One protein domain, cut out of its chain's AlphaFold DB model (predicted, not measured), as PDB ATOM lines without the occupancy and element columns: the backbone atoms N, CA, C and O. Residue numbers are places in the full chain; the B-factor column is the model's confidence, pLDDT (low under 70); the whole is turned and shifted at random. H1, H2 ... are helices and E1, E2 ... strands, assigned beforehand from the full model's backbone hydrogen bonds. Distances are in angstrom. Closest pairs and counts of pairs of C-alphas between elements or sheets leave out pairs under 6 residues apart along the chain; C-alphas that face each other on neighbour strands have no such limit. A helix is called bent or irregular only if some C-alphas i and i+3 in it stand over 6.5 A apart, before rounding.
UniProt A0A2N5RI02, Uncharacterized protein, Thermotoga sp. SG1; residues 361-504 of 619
ATOM      1  N   ASP A 361     123.547 116.279  92.919       92.25
ATOM      2  CA  ASP A 361     123.265 116.863  91.604       92.25
ATOM      3  C   ASP A 361     122.920 115.782  90.572       92.25
ATOM      4  O   ASP A 361     122.000 115.946  89.768       92.25
ATOM      5  N   GLN A 362     123.571 114.615  90.652       91.38
ATOM      6  CA  GLN A 362     123.198 113.461  89.833       91.38
ATOM      7  C   GLN A 362     121.740 113.041  90.087       91.38
ATOM      8  O   GLN A 362     120.999 112.760  89.142       91.38
ATOM      9  N   LEU A 363     121.300 113.006  91.351       92.69
ATOM     10  CA  LEU A 363     119.920 112.676  91.698       92.69
ATOM     11  C   LEU A 363     118.939 113.733  91.186       92.69
ATOM     12  O   LEU A 363     117.913 113.364  90.618       92.69
ATOM     13  N   LYS A 364     119.243 115.023  91.365       93.62
ATOM     14  CA  LYS A 364     118.411 116.130  90.870       93.62
ATOM     15  C   LYS A 364     118.206 116.043  89.363       93.62
ATOM     16  O   LYS A 364     117.064 116.028  88.893       93.62
ATOM     17  N   SER A 365     119.303 115.874  88.629       90.44
ATOM     18  CA  SER A 365     119.297 115.724  87.178       90.44
ATOM     19  C   SER A 365     118.401 114.573  86.727       90.44
ATOM     20  O   SER A 365     117.547 114.743  85.855       90.44
ATOM     21  N   GLU A 366     118.507 113.406  87.362       87.69
ATOM     22  CA  GLU A 366     117.723 112.235  86.964       87.69
ATOM     23  C   GLU A 366     116.255 112.267  87.433       87.69
ATOM     24  O   GLU A 366     115.401 111.631  86.810       87.69
ATOM     25  N   VAL A 367     115.937 112.984  88.515       90.44
ATOM     26  CA  VAL A 367     114.572 113.050  89.066       90.44
ATOM     27  C   VAL A 367     113.754 114.160  88.416       90.44
ATOM     28  O   VAL A 367     112.604 113.897  88.045       90.44
ATOM     29  N   PHE A 368     114.320 115.362  88.253       91.44
ATOM     30  CA  PHE A 368     113.563 116.507  87.748       91.44
ATOM     31  C   PHE A 368     114.283 117.438  86.763       91.44
ATOM     32  O   PHE A 368     113.606 117.897  85.854       91.44
ATOM     33  N   GLU A 369     115.601 117.661  86.799       90.25
ATOM     34  CA  GLU A 369     116.191 118.704  85.927       90.25
ATOM     35  C   GLU A 369     116.384 118.263  84.463       90.25
ATOM     36  O   GLU A 369     116.125 119.037  83.538       90.25
ATOM     37  N   SER A 370     116.830 117.024  84.218       87.38
ATOM     38  CA  SER A 370     117.143 116.564  82.858       87.38
ATOM     39  C   SER A 370     115.891 116.405  81.994       87.38
ATOM     40  O   SER A 370     114.827 116.027  82.473       87.38
ATOM     41  N   ASN A 371     116.022 116.602  80.679       82.56
ATOM     42  CA  ASN A 371     114.901 116.466  79.735       82.56
ATOM     43  C   ASN A 371     114.259 115.065  79.710       82.56
ATOM     44  O   ASN A 371     113.116 114.927  79.273       82.56
ATOM     45  N   ASN A 372     114.991 114.042  80.156       82.00
ATOM     46  CA  ASN A 372     114.516 112.659  80.250       82.00
ATOM     47  C   ASN A 372     114.056 112.294  81.672       82.00
ATOM     48  O   ASN A 372     113.722 111.142  81.937       82.00
ATOM     49  N   SER A 373     114.052 113.252  82.600       87.56
ATOM     50  CA  SER A 373     113.573 113.032  83.957       87.56
ATOM     51  C   SER A 373     112.072 112.748  83.966       87.56
ATOM     52  O   SER A 373     111.319 113.183  83.086       87.56
ATOM     53  N   ARG A 374     111.607 112.045  85.003       85.75
ATOM     54  CA  ARG A 374     110.191 111.680  85.109       85.75
ATOM     55  C   ARG A 374     109.287 112.910  85.210       85.75
ATOM     56  O   ARG A 374     108.194 112.904  84.652       85.75
ATOM     57  N   VAL A 375     109.737 113.961  85.897       90.00
ATOM     58  CA  VAL A 375     108.989 115.222  86.003       90.00
ATOM     59  C   VAL A 375     108.864 115.895  84.634       90.00
ATOM     60  O   VAL A 375     107.752 116.228  84.222       90.00
ATOM     61  N   LYS A 376     109.968 116.044  83.887       89.69
ATOM     62  CA  LYS A 376     109.946 116.693  82.563       89.69
ATOM     63  C   LYS A 376     109.173 115.876  81.537       89.69
ATOM     64  O   LYS A 376     108.500 116.461  80.694       89.69
ATOM     65  N   GLU A 377     109.229 114.548  81.617       90.12
ATOM     66  CA  GLU A 377     108.434 113.656  80.772       90.12
ATOM     67  C   GLU A 377     106.933 113.941  80.926       90.12
ATOM     68  O   GLU A 377     106.248 114.143  79.922       90.12
ATOM     69  N   ILE A 378     106.446 114.029  82.170       90.75
ATOM     70  CA  ILE A 378     105.037 114.312  82.462       90.75
ATOM     71  C   ILE A 378     104.660 115.728  82.005       90.75
ATOM     72  O   ILE A 378     103.653 115.899  81.319       90.75
ATOM     73  N   LEU A 379     105.484 116.737  82.309       91.56
ATOM     74  CA  LEU A 379     105.238 118.118  81.872       91.56
ATOM     75  C   LEU A 379     105.193 118.246  80.343       91.56
ATOM     76  O   LEU A 379     104.342 118.947  79.796       91.56
ATOM     77  N   ARG A 380     106.073 117.536  79.631       91.12
ATOM     78  CA  ARG A 380     106.075 117.498  78.166       91.12
ATOM     79  C   ARG A 380     104.826 116.815  77.617       91.12
ATOM     80  O   ARG A 380     104.281 117.300  76.631       91.12
ATOM     81  N   GLU A 381     104.362 115.723  78.231       92.06
ATOM     82  CA  GLU A 381     103.088 115.096  77.854       92.06
ATOM     83  C   GLU A 381     101.922 116.073  78.045       92.06
ATOM     84  O   GLU A 381     101.135 116.269  77.119       92.06
ATOM     85  N   MET A 382     101.845 116.741  79.198       92.69
ATOM     86  CA  MET A 382     100.819 117.750  79.479       92.69
ATOM     87  C   MET A 382     100.846 118.892  78.456       92.69
ATOM     88  O   MET A 382      99.802 119.281  77.928       92.69
ATOM     89  N   SER A 383     102.038 119.389  78.123       92.00
ATOM     90  CA  SER A 383     102.237 120.445  77.129       92.00
ATOM     91  C   SER A 383     101.812 119.997  75.730       92.00
ATOM     92  O   SER A 383     101.050 120.694  75.061       92.00
ATOM     93  N   ALA A 384     102.216 118.796  75.305       93.00
ATOM     94  CA  ALA A 384     101.839 118.234  74.011       93.00
ATOM     95  C   ALA A 384     100.321 118.022  73.893       93.00
ATOM     96  O   ALA A 384      99.741 118.330  72.853       93.00
ATOM     97  N   LEU A 385      99.666 117.544  74.957       93.56
ATOM     98  CA  LEU A 385      98.208 117.401  75.006       93.56
ATOM     99  C   LEU A 385      97.502 118.757  74.907       93.56
ATOM    100  O   LEU A 385      96.528 118.880  74.168       93.56
ATOM    101  N   SER A 386      98.018 119.771  75.601       91.88
ATOM    102  CA  SER A 386      97.461 121.130  75.579       91.88
ATOM    103  C   SER A 386      97.639 121.790  74.209       91.88
ATOM    104  O   SER A 386      96.714 122.408  73.686       91.88
ATOM    105  N   LEU A 387      98.802 121.606  73.577       92.31
ATOM    106  CA  LEU A 387      99.067 122.084  72.221       92.31
ATOM    107  C   LEU A 387      98.160 121.393  71.195       92.31
ATOM    108  O   LEU A 387      97.601 122.062  70.331       92.31
ATOM    109  N   ALA A 388      97.981 120.075  71.307       92.56
ATOM    110  CA  ALA A 388      97.092 119.315  70.431       92.56
ATOM    111  C   ALA A 388      95.622 119.728  70.600       92.56
ATOM    112  O   ALA A 388      94.909 119.862  69.608       92.56
ATOM    113  N   SER A 389      95.182 119.976  71.839       93.38
ATOM    114  CA  SER A 389      93.857 120.536  72.132       93.38
ATOM    115  C   SER A 389      93.672 121.893  71.452       93.38
ATOM    116  O   SER A 389      92.721 122.076  70.686       93.38
ATOM    117  N   LYS A 390      94.629 122.812  71.627       93.00
ATOM    118  CA  LYS A 390      94.608 124.132  70.988       93.00
ATOM    119  C   LYS A 390      94.542 124.037  69.462       93.00
ATOM    120  O   LYS A 390      93.697 124.692  68.856       93.00
ATOM    121  N   GLU A 391      95.406 123.233  68.847       93.12
ATOM    122  CA  GLU A 391      95.481 123.125  67.388       93.12
ATOM    123  C   GLU A 391      94.230 122.468  66.799       93.12
ATOM    124  O   GLU A 391      93.665 122.987  65.842       93.12
ATOM    125  N   HIS A 392      93.720 121.392  67.405       92.12
ATOM    126  CA  HIS A 392      92.481 120.774  66.926       92.12
ATOM    127  C   HIS A 392      91.273 121.697  67.109       92.12
ATOM    128  O   HIS A 392      90.395 121.744  66.257       92.12
ATOM    129  N   THR A 393      91.240 122.467  68.201       93.44
ATOM    130  CA  THR A 393      90.193 123.475  68.417       93.44
ATOM    131  C   THR A 393      90.259 124.557  67.345       93.44
ATOM    132  O   THR A 393      89.230 124.943  66.798       93.44
ATOM    133  N   LYS A 394      91.464 125.008  66.983       93.44
ATOM    134  CA  LYS A 394      91.670 125.951  65.883       93.44
ATOM    135  C   LYS A 394      91.189 125.371  64.549       93.44
ATOM    136  O   LYS A 394      90.435 126.041  63.854       93.44
ATOM    137  N   GLN A 395      91.555 124.130  64.231       90.75
ATOM    138  CA  GLN A 395      91.105 123.435  63.020       90.75
ATOM    139  C   GLN A 395      89.585 123.270  62.974       90.75
ATOM    140  O   GLN A 395      88.985 123.471  61.922       90.75
ATOM    141  N   LEU A 396      88.947 122.957  64.106       91.94
ATOM    142  CA  LEU A 396      87.490 122.898  64.193       91.94
ATOM    143  C   LEU A 396      86.874 124.269  63.894       91.94
ATOM    144  O   LEU A 396      85.942 124.357  63.100       91.94
ATOM    145  N   VAL A 397      87.394 125.339  64.503       88.56
ATOM    146  CA  VAL A 397      86.917 126.710  64.262       88.56
ATOM    147  C   VAL A 397      87.101 127.102  62.795       88.56
ATOM    148  O   VAL A 397      86.169 127.629  62.194       88.56
ATOM    149  N   GLU A 398      88.253 126.798  62.192       87.44
ATOM    150  CA  GLU A 398      88.516 127.023  60.766       87.44
ATOM    151  C   GLU A 398      87.533 126.229  59.890       87.44
ATOM    152  O   GLU A 398      86.896 126.801  59.006       87.44
ATOM    153  N   HIS A 399      87.319 124.942  60.170       86.75
ATOM    154  CA  HIS A 399      86.385 124.108  59.414       86.75
ATOM    155  C   HIS A 399      84.942 124.619  59.511       86.75
ATOM    156  O   HIS A 399      84.253 124.740  58.497       86.75
ATOM    157  N   LEU A 400      84.493 124.984  60.714       84.81
ATOM    158  CA  LEU A 400      83.168 125.559  60.937       84.81
ATOM    159  C   LEU A 400      83.027 126.947  60.298       84.81
ATOM    160  O   LEU A 400      81.942 127.295  59.839       84.81
ATOM    161  N   SER A 401      84.108 127.724  60.196       83.06
ATOM    162  CA  SER A 401      84.091 129.030  59.525       83.06
ATOM    163  C   SER A 401      83.898 128.944  58.004       83.06
ATOM    164  O   SER A 401      83.444 129.911  57.402       83.06
ATOM    165  N   LEU A 402      84.174 127.786  57.388       84.19
ATOM    166  CA  LEU A 402      83.945 127.532  55.956       84.19
ATOM    167  C   LEU A 402      82.506 127.096  55.641       84.19
ATOM    168  O   LEU A 402      82.098 127.058  54.478       84.19
ATOM    169  N   VAL A 403      81.716 126.757  56.661       84.12
ATOM    170  CA  VAL A 403      80.327 126.307  56.501       84.12
ATOM    171  C   VAL A 403      79.448 127.351  55.785       84.12
ATOM    172  O   VAL A 403      78.738 126.963  54.855       84.12
ATOM    173  N   PRO A 404      79.504 128.661  56.110       85.19
ATOM    174  CA  PRO A 404      78.796 129.694  55.348       85.19
ATOM    175  C   PRO A 404      79.146 129.704  53.854       85.19
ATOM    176  O   PRO A 404      78.258 129.826  53.017       85.19
ATOM    177  N   GLU A 405      80.414 129.499  53.489       83.88
ATOM    178  CA  GLU A 405      80.826 129.446  52.081       83.88
ATOM    179  C   GLU A 405      80.220 128.233  51.354       83.88
ATOM    180  O   GLU A 405      79.801 128.339  50.199       83.88
ATOM    181  N   LYS A 406      80.112 127.081  52.032       84.44
ATOM    182  CA  LYS A 406      79.417 125.901  51.486       84.44
ATOM    183  C   LYS A 406      77.940 126.201  51.230       84.44
ATOM    184  O   LYS A 406      77.440 125.906  50.148       84.44
ATOM    185  N   PHE A 407      77.257 126.834  52.182       84.69
ATOM    186  CA  PHE A 407      75.856 127.224  52.011       84.69
ATOM    187  C   PHE A 407      75.656 128.290  50.919       84.69
ATOM    188  O   PHE A 407      74.637 128.262  50.232       84.69
ATOM    189  N   LEU A 408      76.628 129.180  50.698       85.44
ATOM    190  CA  LEU A 408      76.628 130.129  49.579       85.44
ATOM    191  C   LEU A 408      76.736 129.408  48.222       85.44
ATOM    192  O   LEU A 408      75.956 129.686  47.316       85.44
ATOM    193  N   LYS A 409      77.654 128.437  48.082       84.50
ATOM    194  CA  LYS A 409      77.840 127.655  46.837       84.50
ATOM    195  C   LYS A 409      76.614 126.831  46.452       84.50
ATOM    196  O   LYS A 409      76.316 126.693  45.272       84.50
ATOM    197  N   GLU A 410      75.904 126.300  47.440       83.69
ATOM    198  CA  GLU A 410      74.672 125.528  47.239       83.69
ATOM    199  C   GLU A 410      73.438 126.424  47.016       83.69
ATOM    200  O   GLU A 410      72.324 125.925  46.860       83.69
ATOM    201  N   GLY A 411      73.618 127.751  47.011       81.38
ATOM    202  CA  GLY A 411      72.556 128.732  46.808       81.38
ATOM    203  C   GLY A 411      71.616 128.890  48.002       81.38
ATOM    204  O   GLY A 411      70.531 129.426  47.835       81.38
ATOM    205  N   ALA A 412      71.973 128.397  49.191       83.81
ATOM    206  CA  ALA A 412      71.173 128.553  50.410       83.81
ATOM    207  C   ALA A 412      71.311 129.957  51.026       83.81
ATOM    208  O   ALA A 412      70.405 130.431  51.713       83.81
ATOM    209  N   LEU A 413      72.450 130.613  50.789       85.44
ATOM    210  CA  LEU A 413      72.741 131.984  51.205       85.44
ATOM    211  C   LEU A 413      72.879 132.886  49.975       85.44
ATOM    212  O   LEU A 413      73.360 132.441  48.936       85.44
ATOM    213  N   LYS A 414      72.493 134.156  50.113       79.62
ATOM    214  CA  LYS A 414      72.762 135.226  49.138       79.62
ATOM    215  C   LYS A 414      74.114 135.881  49.389       79.62
ATOM    216  O   LYS A 414      74.862 136.137  48.453       79.62
ATOM    217  N   GLU A 415      74.418 136.131  50.656       79.00
ATOM    218  CA  GLU A 415      75.648 136.767  51.116       79.00
ATOM    219  C   GLU A 415      75.908 136.403  52.582       79.00
ATOM    220  O   GLU A 415      74.991 136.031  53.325       79.00
ATOM    221  N   PHE A 416      77.170 136.509  52.995       82.56
ATOM    222  CA  PHE A 416      77.539 136.522  54.403       82.56
ATOM    223  C   PHE A 416      78.534 137.650  54.661       82.56
ATOM    224  O   PHE A 416      79.493 137.816  53.907       82.56
ATOM    225  N   GLU A 417      78.322 138.405  55.737       76.69
ATOM    226  CA  GLU A 417      79.185 139.525  56.115       76.69
ATOM    227  C   GLU A 417      79.628 139.416  57.582       76.69
ATOM    228  O   GLU A 417      78.806 139.161  58.471       76.69
ATOM    229  N   PRO A 418      80.925 139.614  57.881       71.00
ATOM    230  CA  PRO A 418      81.389 139.736  59.253       71.00
ATOM    231  C   PRO A 418      80.971 141.100  59.822       71.00
ATOM    232  O   PRO A 418      81.417 142.150  59.364       71.00
ATOM    233  N   THR A 419      80.137 141.086  60.858       76.19
ATOM    234  CA  THR A 419      79.707 142.271  61.615       76.19
ATOM    235  C   THR A 419      80.396 142.321  62.988       76.19
ATOM    236  O   THR A 419      80.859 141.290  63.482       76.19
ATOM    237  N   PRO A 420      80.432 143.482  63.675       67.62
ATOM    238  CA  PRO A 420      81.011 143.598  65.022       67.62
ATOM    239  C   PRO A 420      80.380 142.661  66.067       67.62
ATOM    240  O   PRO A 420      81.008 142.359  67.076       67.62
ATOM    241  N   ASN A 421      79.154 142.190  65.814       70.31
ATOM    242  CA  ASN A 421      78.393 141.315  66.706       70.31
ATOM    243  C   ASN A 421      78.375 139.841  66.247       70.31
ATOM    244  O   ASN A 421      77.674 139.032  66.852       70.31
ATOM    245  N   GLY A 422      79.118 139.481  65.193       71.44
ATOM    246  CA  GLY A 422      79.182 138.117  64.659       71.44
ATOM    247  C   GLY A 422      79.015 138.051  63.142       71.44
ATOM    248  O   GLY A 422      79.156 139.047  62.439       71.44
ATOM    249  N   ILE A 423      78.712 136.868  62.613       75.00
ATOM    250  CA  ILE A 423      78.525 136.661  61.172       75.00
ATOM    251  C   ILE A 423      77.048 136.880  60.832       75.00
ATOM    252  O   ILE A 423      76.184 136.177  61.358       75.00
ATOM    253  N   PHE A 424      76.755 137.844  59.961       78.50
ATOM    254  CA  PHE A 424      75.423 138.042  59.397       78.50
ATOM    255  C   PHE A 424      75.264 137.160  58.155       78.50
ATOM    256  O   PHE A 424      76.121 137.173  57.273       78.50
ATOM    257  N   LEU A 425      74.191 136.368  58.102       82.62
ATOM    258  CA  LEU A 425      73.900 135.421  57.024       82.62
ATOM    259  C   LEU A 425      72.570 135.810  56.370       82.62
ATOM    260  O   LEU A 425      71.531 135.746  57.030       82.62
ATOM    261  N   LEU A 426      72.579 136.181  55.087       83.44
ATOM    262  CA  LEU A 426      71.352 136.460  54.340       83.44
ATOM    263  C   LEU A 426      70.895 135.190  53.616       83.44
ATOM    264  O   LEU A 426      71.535 134.743  52.666       83.44
ATOM    265  N   ILE A 427      69.790 134.597  54.064       85.00
ATOM    266  CA  ILE A 427      69.251 133.344  53.517       85.00
ATOM    267  C   ILE A 427      68.493 133.609  52.209       85.00
ATOM    268  O   ILE A 427      67.725 134.569  52.114       85.00
ATOM    269  N   ASP A 428      68.669 132.745  51.206       84.88
ATOM    270  CA  ASP A 428      67.838 132.759  49.999       84.88
ATOM    271  C   ASP A 428      66.628 131.826  50.141       84.88
ATOM    272  O   ASP A 428      66.658 130.661  49.746       84.88
ATOM    273  N   GLU A 429      65.537 132.338  50.709       77.56
ATOM    274  CA  GLU A 429      64.312 131.559  50.955       77.56
ATOM    275  C   GLU A 429      63.677 130.970  49.681       77.56
ATOM    276  O   GLU A 429      62.930 129.996  49.761       77.56
ATOM    277  N   GLN A 430      63.974 131.530  48.503       79.44
ATOM    278  CA  GLN A 430      63.442 131.066  47.213       79.44
ATOM    279  C   GLN A 430      64.348 130.039  46.517       79.44
ATOM    280  O   GLN A 430      64.029 129.563  45.424       79.44
ATOM    281  N   SER A 431      65.467 129.676  47.142       83.44
ATOM    282  CA  SER A 431      66.434 128.738  46.589       83.44
ATOM    283  C   SER A 431      65.880 127.324  46.442       83.44
ATOM    284  O   SER A 431      65.215 126.782  47.333       83.44
ATOM    285  N   GLN A 432      66.261 126.650  45.351       82.00
ATOM    286  CA  GLN A 432      66.002 125.219  45.188       82.00
ATOM    287  C   GLN A 432      66.667 124.379  46.286       82.00
ATOM    288  O   GLN A 432      66.233 123.250  46.521       82.00
ATOM    289  N   PHE A 433      67.666 124.902  47.001       85.38
ATOM    290  CA  PHE A 433      68.289 124.229  48.139       85.38
ATOM    291  C   PHE A 433      67.279 123.813  49.215       85.38
ATOM    292  O   PHE A 433      67.412 122.731  49.786       85.38
ATOM    293  N   PHE A 434      66.241 124.620  49.465       85.88
ATOM    294  CA  PHE A 434      65.208 124.339  50.471       85.88
ATOM    295  C   PHE A 434      64.047 123.482  49.946       85.88
ATOM    296  O   PHE A 434      63.205 123.033  50.725       85.88
ATOM    297  N   SER A 435      64.016 123.186  48.644       84.56
ATOM    298  CA  SER A 435      62.978 122.352  48.033       84.56
ATOM    299  C   SER A 435      63.049 120.886  48.486       84.56
ATOM    300  O   SER A 435      64.050 120.412  49.040       84.56
ATOM    301  N   THR A 436      61.982 120.126  48.242       81.94
ATOM    302  CA  THR A 436      61.922 118.694  48.570       81.94
ATOM    303  C   THR A 436      62.921 117.854  47.775       81.94
ATOM    304  O   THR A 436      63.366 116.829  48.283       81.94
ATOM    305  N   SER A 437      63.331 118.284  46.574       82.19
ATOM    306  CA  SER A 437      64.278 117.540  45.730       82.19
ATOM    307  C   SER A 437      65.717 117.555  46.251       82.19
ATOM    308  O   SER A 437      66.472 116.648  45.932       82.19
ATOM    309  N   ASN A 438      66.090 118.526  47.094       85.88
ATOM    310  CA  ASN A 438      67.443 118.655  47.657       85.88
ATOM    311  C   ASN A 438      67.549 118.194  49.122       85.88
ATOM    312  O   ASN A 438      68.470 118.574  49.845       85.88
ATOM    313  N   PHE A 439      66.608 117.364  49.582       86.50
ATOM    314  CA  PHE A 439      66.590 116.861  50.960       86.50
ATOM    315  C   PHE A 439      67.868 116.089  51.330       86.50
ATOM    316  O   PHE A 439      68.433 116.312  52.400       86.50
ATOM    317  N   GLU A 440      68.359 115.228  50.435       87.94
ATOM    318  CA  GLU A 440      69.582 114.445  50.662       87.94
ATOM    319  C   GLU A 440      70.820 115.333  50.817       87.94
ATOM    320  O   GLU A 440      71.629 115.100  51.713       87.94
ATOM    321  N   ARG A 441      70.923 116.407  50.023       85.69
ATOM    322  CA  ARG A 441      72.048 117.349  50.083       85.69
ATOM    323  C   ARG A 441      72.099 118.108  51.408       85.69
ATOM    324  O   ARG A 441      73.169 118.264  51.992       85.69
ATOM    325  N   ARG A 442      70.940 118.522  51.936       88.62
ATOM    326  CA  ARG A 442      70.855 119.141  53.273       88.62
ATOM    327  C   ARG A 442      71.294 118.177  54.374       88.62
ATOM    328  O   ARG A 442      72.005 118.584  55.291       88.62
ATOM    329  N   LEU A 443      70.891 116.909  54.277       87.88
ATOM    330  CA  LEU A 443      71.328 115.872  55.215       87.88
ATOM    331  C   LEU A 443      72.833 115.615  55.132       87.88
ATOM    332  O   LEU A 443      73.450 115.384  56.165       87.88
ATOM    333  N   GLU A 444      73.422 115.645  53.941       89.62
ATOM    334  CA  GLU A 444      74.860 115.451  53.743       89.62
ATOM    335  C   GLU A 444      75.683 116.538  54.448       89.62
ATOM    336  O   GLU A 444      76.545 116.210  55.261       89.62
ATOM    337  N   ILE A 445      75.350 117.818  54.231       86.50
ATOM    338  CA  ILE A 445      76.043 118.956  54.865       86.50
ATOM    339  C   ILE A 445      75.894 118.906  56.392       86.50
ATOM    340  O   ILE A 445      76.870 119.078  57.123       86.50
ATOM    341  N   ALA A 446      74.685 118.621  56.890       87.69
ATOM    342  CA  ALA A 446      74.441 118.500  58.326       87.69
ATOM    343  C   ALA A 446      75.194 117.313  58.953       87.69
ATOM    344  O   ALA A 446      75.708 117.431  60.065       87.69
ATOM    345  N   ARG A 447      75.286 116.174  58.248       90.50
ATOM    346  CA  ARG A 447      76.052 115.005  58.705       90.50
ATOM    347  C   ARG A 447      77.543 115.295  58.763       90.50
ATOM    348  O   ARG A 447      78.151 114.942  59.762       90.50
ATOM    349  N   GLU A 448      78.109 115.953  57.752       87.94
ATOM    350  CA  GLU A 448      79.532 116.320  57.736       87.94
ATOM    351  C   GLU A 448      79.894 117.163  58.969       87.94
ATOM    352  O   GLU A 448      80.815 116.819  59.708       87.94
ATOM    353  N   MET A 449      79.097 118.199  59.258       87.88
ATOM    354  CA  MET A 449      79.280 119.038  60.448       87.88
ATOM    355  C   MET A 449      79.142 118.242  61.751       87.88
ATOM    356  O   MET A 449      79.937 118.427  62.673       87.88
ATOM    357  N   ASN A 450      78.138 117.363  61.837       91.19
ATOM    358  CA  ASN A 450      77.923 116.535  63.019       91.19
ATOM    359  C   ASN A 450      79.103 115.590  63.263       91.19
ATOM    360  O   ASN A 450      79.579 115.505  64.389       91.19
ATOM    361  N   THR A 451      79.611 114.934  62.219       91.00
ATOM    362  CA  THR A 451      80.775 114.047  62.315       91.00
ATOM    363  C   THR A 451      82.007 114.804  62.805       91.00
ATOM    364  O   THR A 451      82.623 114.371  63.772       91.00
ATOM    365  N   SER A 452      82.321 115.981  62.248       88.06
ATOM    366  CA  SER A 452      83.460 116.784  62.722       88.06
ATOM    367  C   SER A 452      83.329 117.216  64.188       88.06
ATOM    368  O   SER A 452      84.316 117.221  64.924       88.06
ATOM    369  N   LEU A 453      82.118 117.566  64.636       92.88
ATOM    370  CA  LEU A 453      81.854 117.921  66.033       92.88
ATOM    371  C   LEU A 453      81.945 116.709  66.966       92.88
ATOM    372  O   LEU A 453      82.525 116.816  68.047       92.88
ATOM    373  N   GLU A 454      81.389 115.564  66.575       93.56
ATOM    374  CA  GLU A 454      81.456 114.322  67.350       93.56
ATOM    375  C   GLU A 454      82.898 113.826  67.494       93.56
ATOM    376  O   GLU A 454      83.317 113.501  68.611       93.56
ATOM    377  N   ASP A 455      83.672 113.844  66.406       91.44
ATOM    378  CA  ASP A 455      85.087 113.472  66.394       91.44
ATOM    379  C   ASP A 455      85.895 114.392  67.314       91.44
ATOM    380  O   ASP A 455      86.607 113.918  68.205       91.44
ATOM    381  N   TYR A 456      85.706 115.712  67.196       94.88
ATOM    382  CA  TYR A 456      86.333 116.677  68.096       94.88
ATOM    383  C   TYR A 456      85.976 116.426  69.563       94.88
ATOM    384  O   TYR A 456      86.869 116.339  70.405       94.88
ATOM    385  N   LEU A 457      84.690 116.275  69.888       94.38
ATOM    386  CA  LEU A 457      84.240 116.062  71.265       94.38
ATOM    387  C   LEU A 457      84.791 114.758  71.851       94.38
ATOM    388  O   LEU A 457      85.130 114.708  73.037       94.38
ATOM    389  N   SER A 458      84.857 113.701  71.046       93.75
ATOM    390  CA  SER A 458      85.426 112.412  71.435       93.75
ATOM    391  C   SER A 458      86.918 112.538  71.746       93.75
ATOM    392  O   SER A 458      87.375 112.141  72.826       93.75
ATOM    393  N   GLU A 459      87.678 113.158  70.844       94.25
ATOM    394  CA  GLU A 459      89.114 113.352  71.016       94.25
ATOM    395  C   GLU A 459      89.441 114.288  72.179       94.25
ATOM    396  O   GLU A 459      90.338 113.990  72.970       94.25
ATOM    397  N   GLU A 460      88.699 115.382  72.338       95.38
ATOM    398  CA  GLU A 460      88.939 116.358  73.398       95.38
ATOM    399  C   GLU A 460      88.659 115.761  74.781       95.38
ATOM    400  O   GLU A 460      89.469 115.907  75.700       95.38
ATOM    401  N   LYS A 461      87.591 114.961  74.923       95.44
ATOM    402  CA  LYS A 461      87.340 114.180  76.149       95.44
ATOM    403  C   LYS A 461      88.489 113.218  76.459       95.44
ATOM    404  O   LYS A 461      88.879 113.079  77.622       95.44
ATOM    405  N   SER A 462      89.031 112.554  75.439       94.81
ATOM    406  CA  SER A 462      90.174 111.646  75.587       94.81
ATOM    407  C   SER A 462      91.430 112.392  76.054       94.81
ATOM    408  O   SER A 462      92.062 111.984  77.035       94.81
ATOM    409  N   ARG A 463      91.762 113.527  75.425       94.25
ATOM    410  CA  ARG A 463      92.903 114.378  75.804       94.25
ATOM    411  C   ARG A 463      92.761 114.929  77.211       94.25
ATOM    412  O   ARG A 463      93.706 114.811  77.985       94.25
ATOM    413  N   TYR A 464      91.585 115.441  77.570       93.44
ATOM    414  CA  TYR A 464      91.307 115.944  78.913       93.44
ATOM    415  C   TYR A 464      91.527 114.863  79.978       93.44
ATOM    416  O   TYR A 464      92.205 115.093  80.981       93.44
ATOM    417  N   ARG A 465      91.033 113.641  79.739       95.31
ATOM    418  CA  ARG A 465      91.262 112.508  80.646       95.31
ATOM    419  C   ARG A 465      92.751 112.182  80.788       95.31
ATOM    420  O   ARG A 465      93.215 111.945  81.899       95.31
ATOM    421  N   ARG A 466      93.500 112.168  79.682       95.44
ATOM    422  CA  ARG A 466      94.953 111.930  79.704       95.44
ATOM    423  C   ARG A 466      95.703 113.031  80.447       95.44
ATOM    424  O   ARG A 466      96.552 112.715  81.271       95.44
ATOM    425  N   TYR A 467      95.348 114.291  80.206       94.06
ATOM    426  CA  TYR A 467      95.931 115.445  80.883       94.06
ATOM    427  C   TYR A 467      95.708 115.364  82.395       94.06
ATOM    428  O   TYR A 467      96.650 115.504  83.168       94.06
ATOM    429  N   ARG A 468      94.484 115.037  82.827       93.06
ATOM    430  CA  ARG A 468      94.161 114.849  84.245       93.06
ATOM    431  C   ARG A 468      94.964 113.716  84.883       93.06
ATOM    432  O   ARG A 468      95.516 113.902  85.960       93.06
ATOM    433  N   ASN A 469      95.080 112.568  84.214       94.50
ATOM    434  CA  ASN A 469      95.897 111.457  84.712       94.50
ATOM    435  C   ASN A 469      97.383 111.849  84.840       94.50
ATOM    436  O   ASN A 469      98.057 111.426  85.782       94.50
ATOM    437  N   ALA A 470      97.901 112.636  83.891       93.00
ATOM    438  CA  ALA A 470      99.267 113.153  83.924       93.00
ATOM    439  C   ALA A 470      99.465 114.125  85.100       93.00
ATOM    440  O   ALA A 470     100.432 113.983  85.848       93.00
ATOM    441  N   LEU A 471      98.510 115.030  85.329       92.56
ATOM    442  CA  LEU A 471      98.506 115.945  86.471       92.56
ATOM    443  C   LEU A 471      98.475 115.195  87.813       92.56
ATOM    444  O   LEU A 471      99.335 115.428  88.657       92.56
ATOM    445  N   GLU A 472      97.560 114.237  87.987       92.31
ATOM    446  CA  GLU A 472      97.478 113.409  89.203       92.31
ATOM    447  C   GLU A 472      98.784 112.623  89.440       92.31
ATOM    448  O   GLU A 472      99.253 112.477  90.574       92.31
ATOM    449  N   SER A 473      99.422 112.152  88.362       91.75
ATOM    450  CA  SER A 473     100.726 111.481  88.432       91.75
ATOM    451  C   SER A 473     101.843 112.427  88.876       91.75
ATOM    452  O   SER A 473     102.699 112.029  89.674       91.75
ATOM    453  N   LEU A 474     101.839 113.668  88.380       92.06
ATOM    454  CA  LEU A 474     102.796 114.702  88.765       92.06
ATOM    455  C   LEU A 474     102.615 115.102  90.230       92.06
ATOM    456  O   LEU A 474     103.589 115.099  90.978       92.06
ATOM    457  N   GLU A 475     101.385 115.359  90.673       91.50
ATOM    458  CA  GLU A 475     101.071 115.684  92.070       91.50
ATOM    459  C   GLU A 475     101.511 114.573  93.026       91.50
ATOM    460  O   GLU A 475     102.138 114.835  94.055       91.50
ATOM    461  N   HIS A 476     101.240 113.312  92.676       90.94
ATOM    462  CA  HIS A 476     101.692 112.173  93.466       90.94
ATOM    463  C   HIS A 476     103.225 112.110  93.545       90.94
ATOM    464  O   HIS A 476     103.780 111.818  94.609       90.94
ATOM    465  N   LEU A 477     103.925 112.389  92.441       90.44
ATOM    466  CA  LEU A 477     105.386 112.422  92.406       90.44
ATOM    467  C   LEU A 477     105.948 113.571  93.254       90.44
ATOM    468  O   LEU A 477     106.833 113.327  94.072       90.44
ATOM    469  N   VAL A 478     105.400 114.782  93.128       92.12
ATOM    470  CA  VAL A 478     105.787 115.954  93.931       92.12
ATOM    471  C   VAL A 478     105.570 115.679  95.415       92.12
ATOM    472  O   VAL A 478     106.496 115.847  96.205       92.12
ATOM    473  N   LYS A 479     104.403 115.145  95.795       91.06
ATOM    474  CA  LYS A 479     104.101 114.758  97.181       91.06
ATOM    475  C   LYS A 479     105.083 113.719  97.718       91.06
ATOM    476  O   LYS A 479     105.500 113.769  98.875       91.06
ATOM    477  N   LYS A 480     105.452 112.743  96.890       90.25
ATOM    478  CA  LYS A 480     106.423 111.710  97.255       90.25
ATOM    479  C   LYS A 480     107.815 112.306  97.463       90.25
ATOM    480  O   LYS A 480     108.459 111.970  98.455       90.25
ATOM    481  N   ILE A 481     108.257 113.201  96.579       91.56
ATOM    482  CA  ILE A 481     109.530 113.914  96.729       91.56
ATOM    483  C   ILE A 481     109.499 114.763  98.005       91.56
ATOM    484  O   ILE A 481     110.375 114.593  98.853       91.56
ATOM    485  N   SER A 482     108.462 115.577  98.221       90.38
ATOM    486  CA  SER A 482     108.355 116.444  99.403       90.38
ATOM    487  C   SER A 482     108.370 115.676 100.725       90.38
ATOM    488  O   SER A 482     108.967 116.140 101.698       90.38
ATOM    489  N   THR A 483     107.777 114.480 100.742       90.50
ATOM    490  CA  THR A 483     107.678 113.622 101.932       90.50
ATOM    491  C   THR A 483     109.011 112.969 102.322       90.50
ATOM    492  O   THR A 483     109.311 112.888 103.513       90.50
ATOM    493  N   TYR A 484     109.786 112.467 101.351       89.94
ATOM    494  CA  TYR A 484     110.936 111.582 101.610       89.94
ATOM    495  C   TYR A 484     112.317 112.232 101.434       89.94
ATOM    496  O   TYR A 484     113.316 111.614 101.796       89.94
ATOM    497  N   THR A 485     112.398 113.437 100.869       91.75
ATOM    498  CA  THR A 485     113.676 114.128 100.599       91.75
ATOM    499  C   THR A 485     113.951 115.252 101.597       91.75
ATOM    500  O   THR A 485     113.102 115.552 102.441       91.75
ATOM    501  N   SER A 486     115.135 115.868 101.545       91.31
ATOM    502  CA  SER A 486     115.470 117.019 102.391       91.31
ATOM    503  C   SER A 486     114.715 118.289 101.980       91.31
ATOM    504  O   SER A 486     114.038 118.314 100.957       91.31
ATOM    505  N   ASN A 487     114.770 119.350 102.793       91.31
ATOM    506  CA  ASN A 487     114.126 120.625 102.443       91.31
ATOM    507  C   ASN A 487     114.803 121.282 101.238       91.31
ATOM    508  O   ASN A 487     114.106 121.697 100.321       91.31
ATOM    509  N   ARG A 488     116.140 121.247 101.183       92.88
ATOM    510  CA  ARG A 488     116.918 121.771 100.056       92.88
ATOM    511  C   ARG A 488     116.513 121.129  98.725       92.88
ATOM    512  O   ARG A 488     116.290 121.819  97.747       92.88
ATOM    513  N   PHE A 489     116.329 119.804  98.699       93.75
ATOM    514  CA  PHE A 489     115.887 119.103  97.481       93.75
ATOM    515  C   PHE A 489     114.463 119.493  97.045       93.75
ATOM    516  O   PHE A 489     114.140 119.435  95.861       93.75
ATOM    517  N   VAL A 490     113.601 119.875  97.993       92.88
ATOM    518  CA  VAL A 490     112.246 120.366  97.699       92.88
ATOM    519  C   VAL A 490     112.281 121.791  97.160       92.88
ATOM    520  O   VAL A 490     111.559 122.073  96.211       92.88
ATOM    521  N   GLU A 491     113.122 122.654  97.728       93.31
ATOM    522  CA  GLU A 491     113.342 124.022  97.244       93.31
ATOM    523  C   GLU A 491     113.864 124.006  95.799       93.31
ATOM    524  O   GLU A 491     113.272 124.645  94.930       93.31
ATOM    525  N   ASP A 492     114.872 123.177  95.515       94.50
ATOM    526  CA  ASP A 492     115.421 123.001  94.166       94.50
ATOM    527  C   ASP A 492     114.366 122.472  93.169       94.50
ATOM    528  O   ASP A 492     114.311 122.904  92.017       94.50
ATOM    529  N   LEU A 493     113.497 121.547  93.602       94.00
ATOM    530  CA  LEU A 493     112.383 121.057  92.785       94.00
ATOM    531  C   LEU A 493     111.359 122.166  92.512       94.00
ATOM    532  O   LEU A 493     110.837 122.259  91.401       94.00
ATOM    533  N   GLU A 494     111.017 122.962  93.522       92.69
ATOM    534  CA  GLU A 494     110.055 124.054  93.388       92.69
ATOM    535  C   GLU A 494     110.559 125.109  92.396       92.69
ATOM    536  O   GLU A 494     109.789 125.565  91.545       92.69
ATOM    537  N   GLU A 495     111.845 125.455  92.460       92.75
ATOM    538  CA  GLU A 495     112.489 126.368  91.517       92.75
ATOM    539  C   GLU A 495     112.451 125.822  90.081       92.75
ATOM    540  O   GLU A 495     111.984 126.514  89.169       92.75
ATOM    541  N   ASP A 496     112.853 124.562  89.868       91.94
ATOM    542  CA  ASP A 496     112.834 123.958  88.531       91.94
ATOM    543  C   ASP A 496     111.407 123.800  87.980       91.94
ATOM    544  O   ASP A 496     111.174 124.039  86.790       91.94
ATOM    545  N   LEU A 497     110.426 123.451  88.819       91.06
ATOM    546  CA  LEU A 497     109.021 123.366  88.412       91.06
ATOM    547  C   LEU A 497     108.481 124.727  87.975       91.06
ATOM    548  O   LEU A 497     107.872 124.799  86.906       91.06
ATOM    549  N   LYS A 498     108.742 125.800  88.733       88.88
ATOM    550  CA  LYS A 498     108.352 127.169  88.348       88.88
ATOM    551  C   LYS A 498     108.971 127.554  87.006       88.88
ATOM    552  O   LYS A 498     108.246 127.854  86.062       88.88
ATOM    553  N   ALA A 499     110.287 127.390  86.869       89.25
ATOM    554  CA  ALA A 499     111.003 127.680  85.625       89.25
ATOM    555  C   ALA A 499     110.554 126.806  84.435       89.25
ATOM    556  O   ALA A 499     110.779 127.147  83.269       89.25
ATOM    557  N   SER A 500     109.969 125.636  84.698       87.56
ATOM    558  CA  SER A 500     109.414 124.755  83.667       87.56
ATOM    559  C   SER A 500     108.012 125.163  83.251       87.56
ATOM    560  O   SER A 500     107.723 125.171  82.058       87.56
ATOM    561  N   LEU A 501     107.151 125.499  84.211       87.06
ATOM    562  CA  LEU A 501     105.793 125.965  83.945       87.06
ATOM    563  C   LEU A 501     105.805 127.288  83.175       87.06
ATOM    564  O   LEU A 501     105.079 127.408  82.194       87.06
ATOM    565  N   ASP A 502     106.722 128.204  83.499       84.69
ATOM    566  CA  ASP A 502     106.910 129.454  82.747       84.69
ATOM    567  C   ASP A 502     107.256 129.205  81.268       84.69
ATOM    568  O   ASP A 502     106.846 129.952  80.378       84.69
ATOM    569  N   ARG A 503     107.989 128.122  80.977       83.94
ATOM    570  CA  ARG A 503     108.304 127.704  79.600       83.94
ATOM    571  C   ARG A 503     107.113 127.064  78.887       83.94
ATOM    572  O   ARG A 503     107.050 127.107  77.658       83.94
ATOM    573  N   TYR A 504     106.174 126.478  79.627       83.12
ATOM    574  CA  TYR A 504     104.979 125.829  79.094       83.12
ATOM    575  C   TYR A 504     103.742 126.703  79.308       83.12
ATOM    576  O   TYR A 504     102.855 126.373  80.086       83.12
TER     577      TYR A 504
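AT A GLANCE: This is residues 361 to 504 of the 619 residues of an uncharacterized protein of Thermotoga sp. SG1 (UniProt A0A2N5RI02). The model is a long, slender helical rod whose axis is the very long helix H4, with H2 side by side with it, running opposite ways. At one end of the rod the short helix H3, which follows H2 in nearly the same direction, has the small strand hairpin of E1 and E2 beside it; at the other end H5 folds back after H4 and packs on the short H1. The printed part has 144 residues with five named helices and two named strands, in the order H1, H2, H3, E1, E2, H4, H5; the two strands make an antiparallel sheet in the order E1, E2, and the class is mostly helix. The whole is extended, with a radius of gyration of the C-alphas of 24.8 A and spans of 77 by 31 by 20 A.

IN THESE COORDINATES: H1 holds residues 361 to 369, 9.3 A from first to last C-alpha, and begins with C-alpha 361 at (123.265, 116.863, 91.604). H1 is irregular, but only just: C-alphas 366 and 369 are 6.7 A apart. H2 follows with residues 374 to 401, 40.5 A long, and H3 with residues 403 to 409, 10.1 A long. E1 holds residues 413 to 419, 16.2 A long, and E2 residues 422 to 427, 15.7 A long. H4, the longest helix, holds residues 436 to 484 and measures 72.6 A, from C-alpha 436 at (61.922, 118.694, 48.570) to C-alpha 484 at (110.936, 111.582, 101.610). H4 is irregular: C-alphas 437 and 440 are 7.9 A apart. H5 holds residues 487 to 501, 21.0 A long, and ends with C-alpha 501 at (105.793, 125.965, 83.945).

HOW THE PARTS SIT: H2, H4 and H5 form an up-and-down bundle, in which each helix runs against the one before it in the chain. H2 and H4 touch, opposite ways at a shallow tilt of 17 degrees, the closest C-alphas being those of Met 382 and Tyr 467, 5.6 A apart. H4 and H5 are close but not clearly touching, opposite ways at a shallow tilt of 20 degrees, with the C-alphas of Ser 482 and Val 490 closest at 5.8 A. H2 and H5 are near each other, with 12 pairs of C-alphas within 10 A. H1 and H5 touch, the same way at a steep tilt of 41 degrees, with the C-alphas of Glu 369 and Asp 496 closest at 6.8 A. H1 and H2 touch only at the corner by their link, where the C-alphas of Phe 368 and Val 375, the closest, are 5.1 A apart; of H2, residues 374 to 376 alone take part. H2 and H3 meet only through their link. H3 and H4 are near each other, with 6 pairs of C-alphas within 10 A. The closest C-alphas of H3 and E1 are those of Phe 407 and Leu 413, 5.7 A apart. E1 and E2 form a hairpin, antiparallel at 163 degrees; N 414 and O 426 at 2.8 A and N 424 and O 417 at 2.9 A are within hydrogen-bond range. E1 and H4 are apart. In H2, H3 and H5 every O i to N i+4 pair is within hydrogen-bond range, against 4 of 5 in H1 and 43 of 45 in H4.

THE WHOLE: The two C-alphas farthest apart, those of Gln 430 and Ser 486, are 77.1 A from each other. The C-alphas of Asp 361 and Tyr 504, the first and last printed, are 23.9 A apart. The printed part has no cut. The link from E2 to H4, 8 residues, is short, and the other links between named elements are tight. Residues 483 to 488, of which 483 and 484 belong to H4 and 487 and 488 to H5, stand free. The mean pLDDT of the printed part is 88.3, and residue 420 alone is under 70.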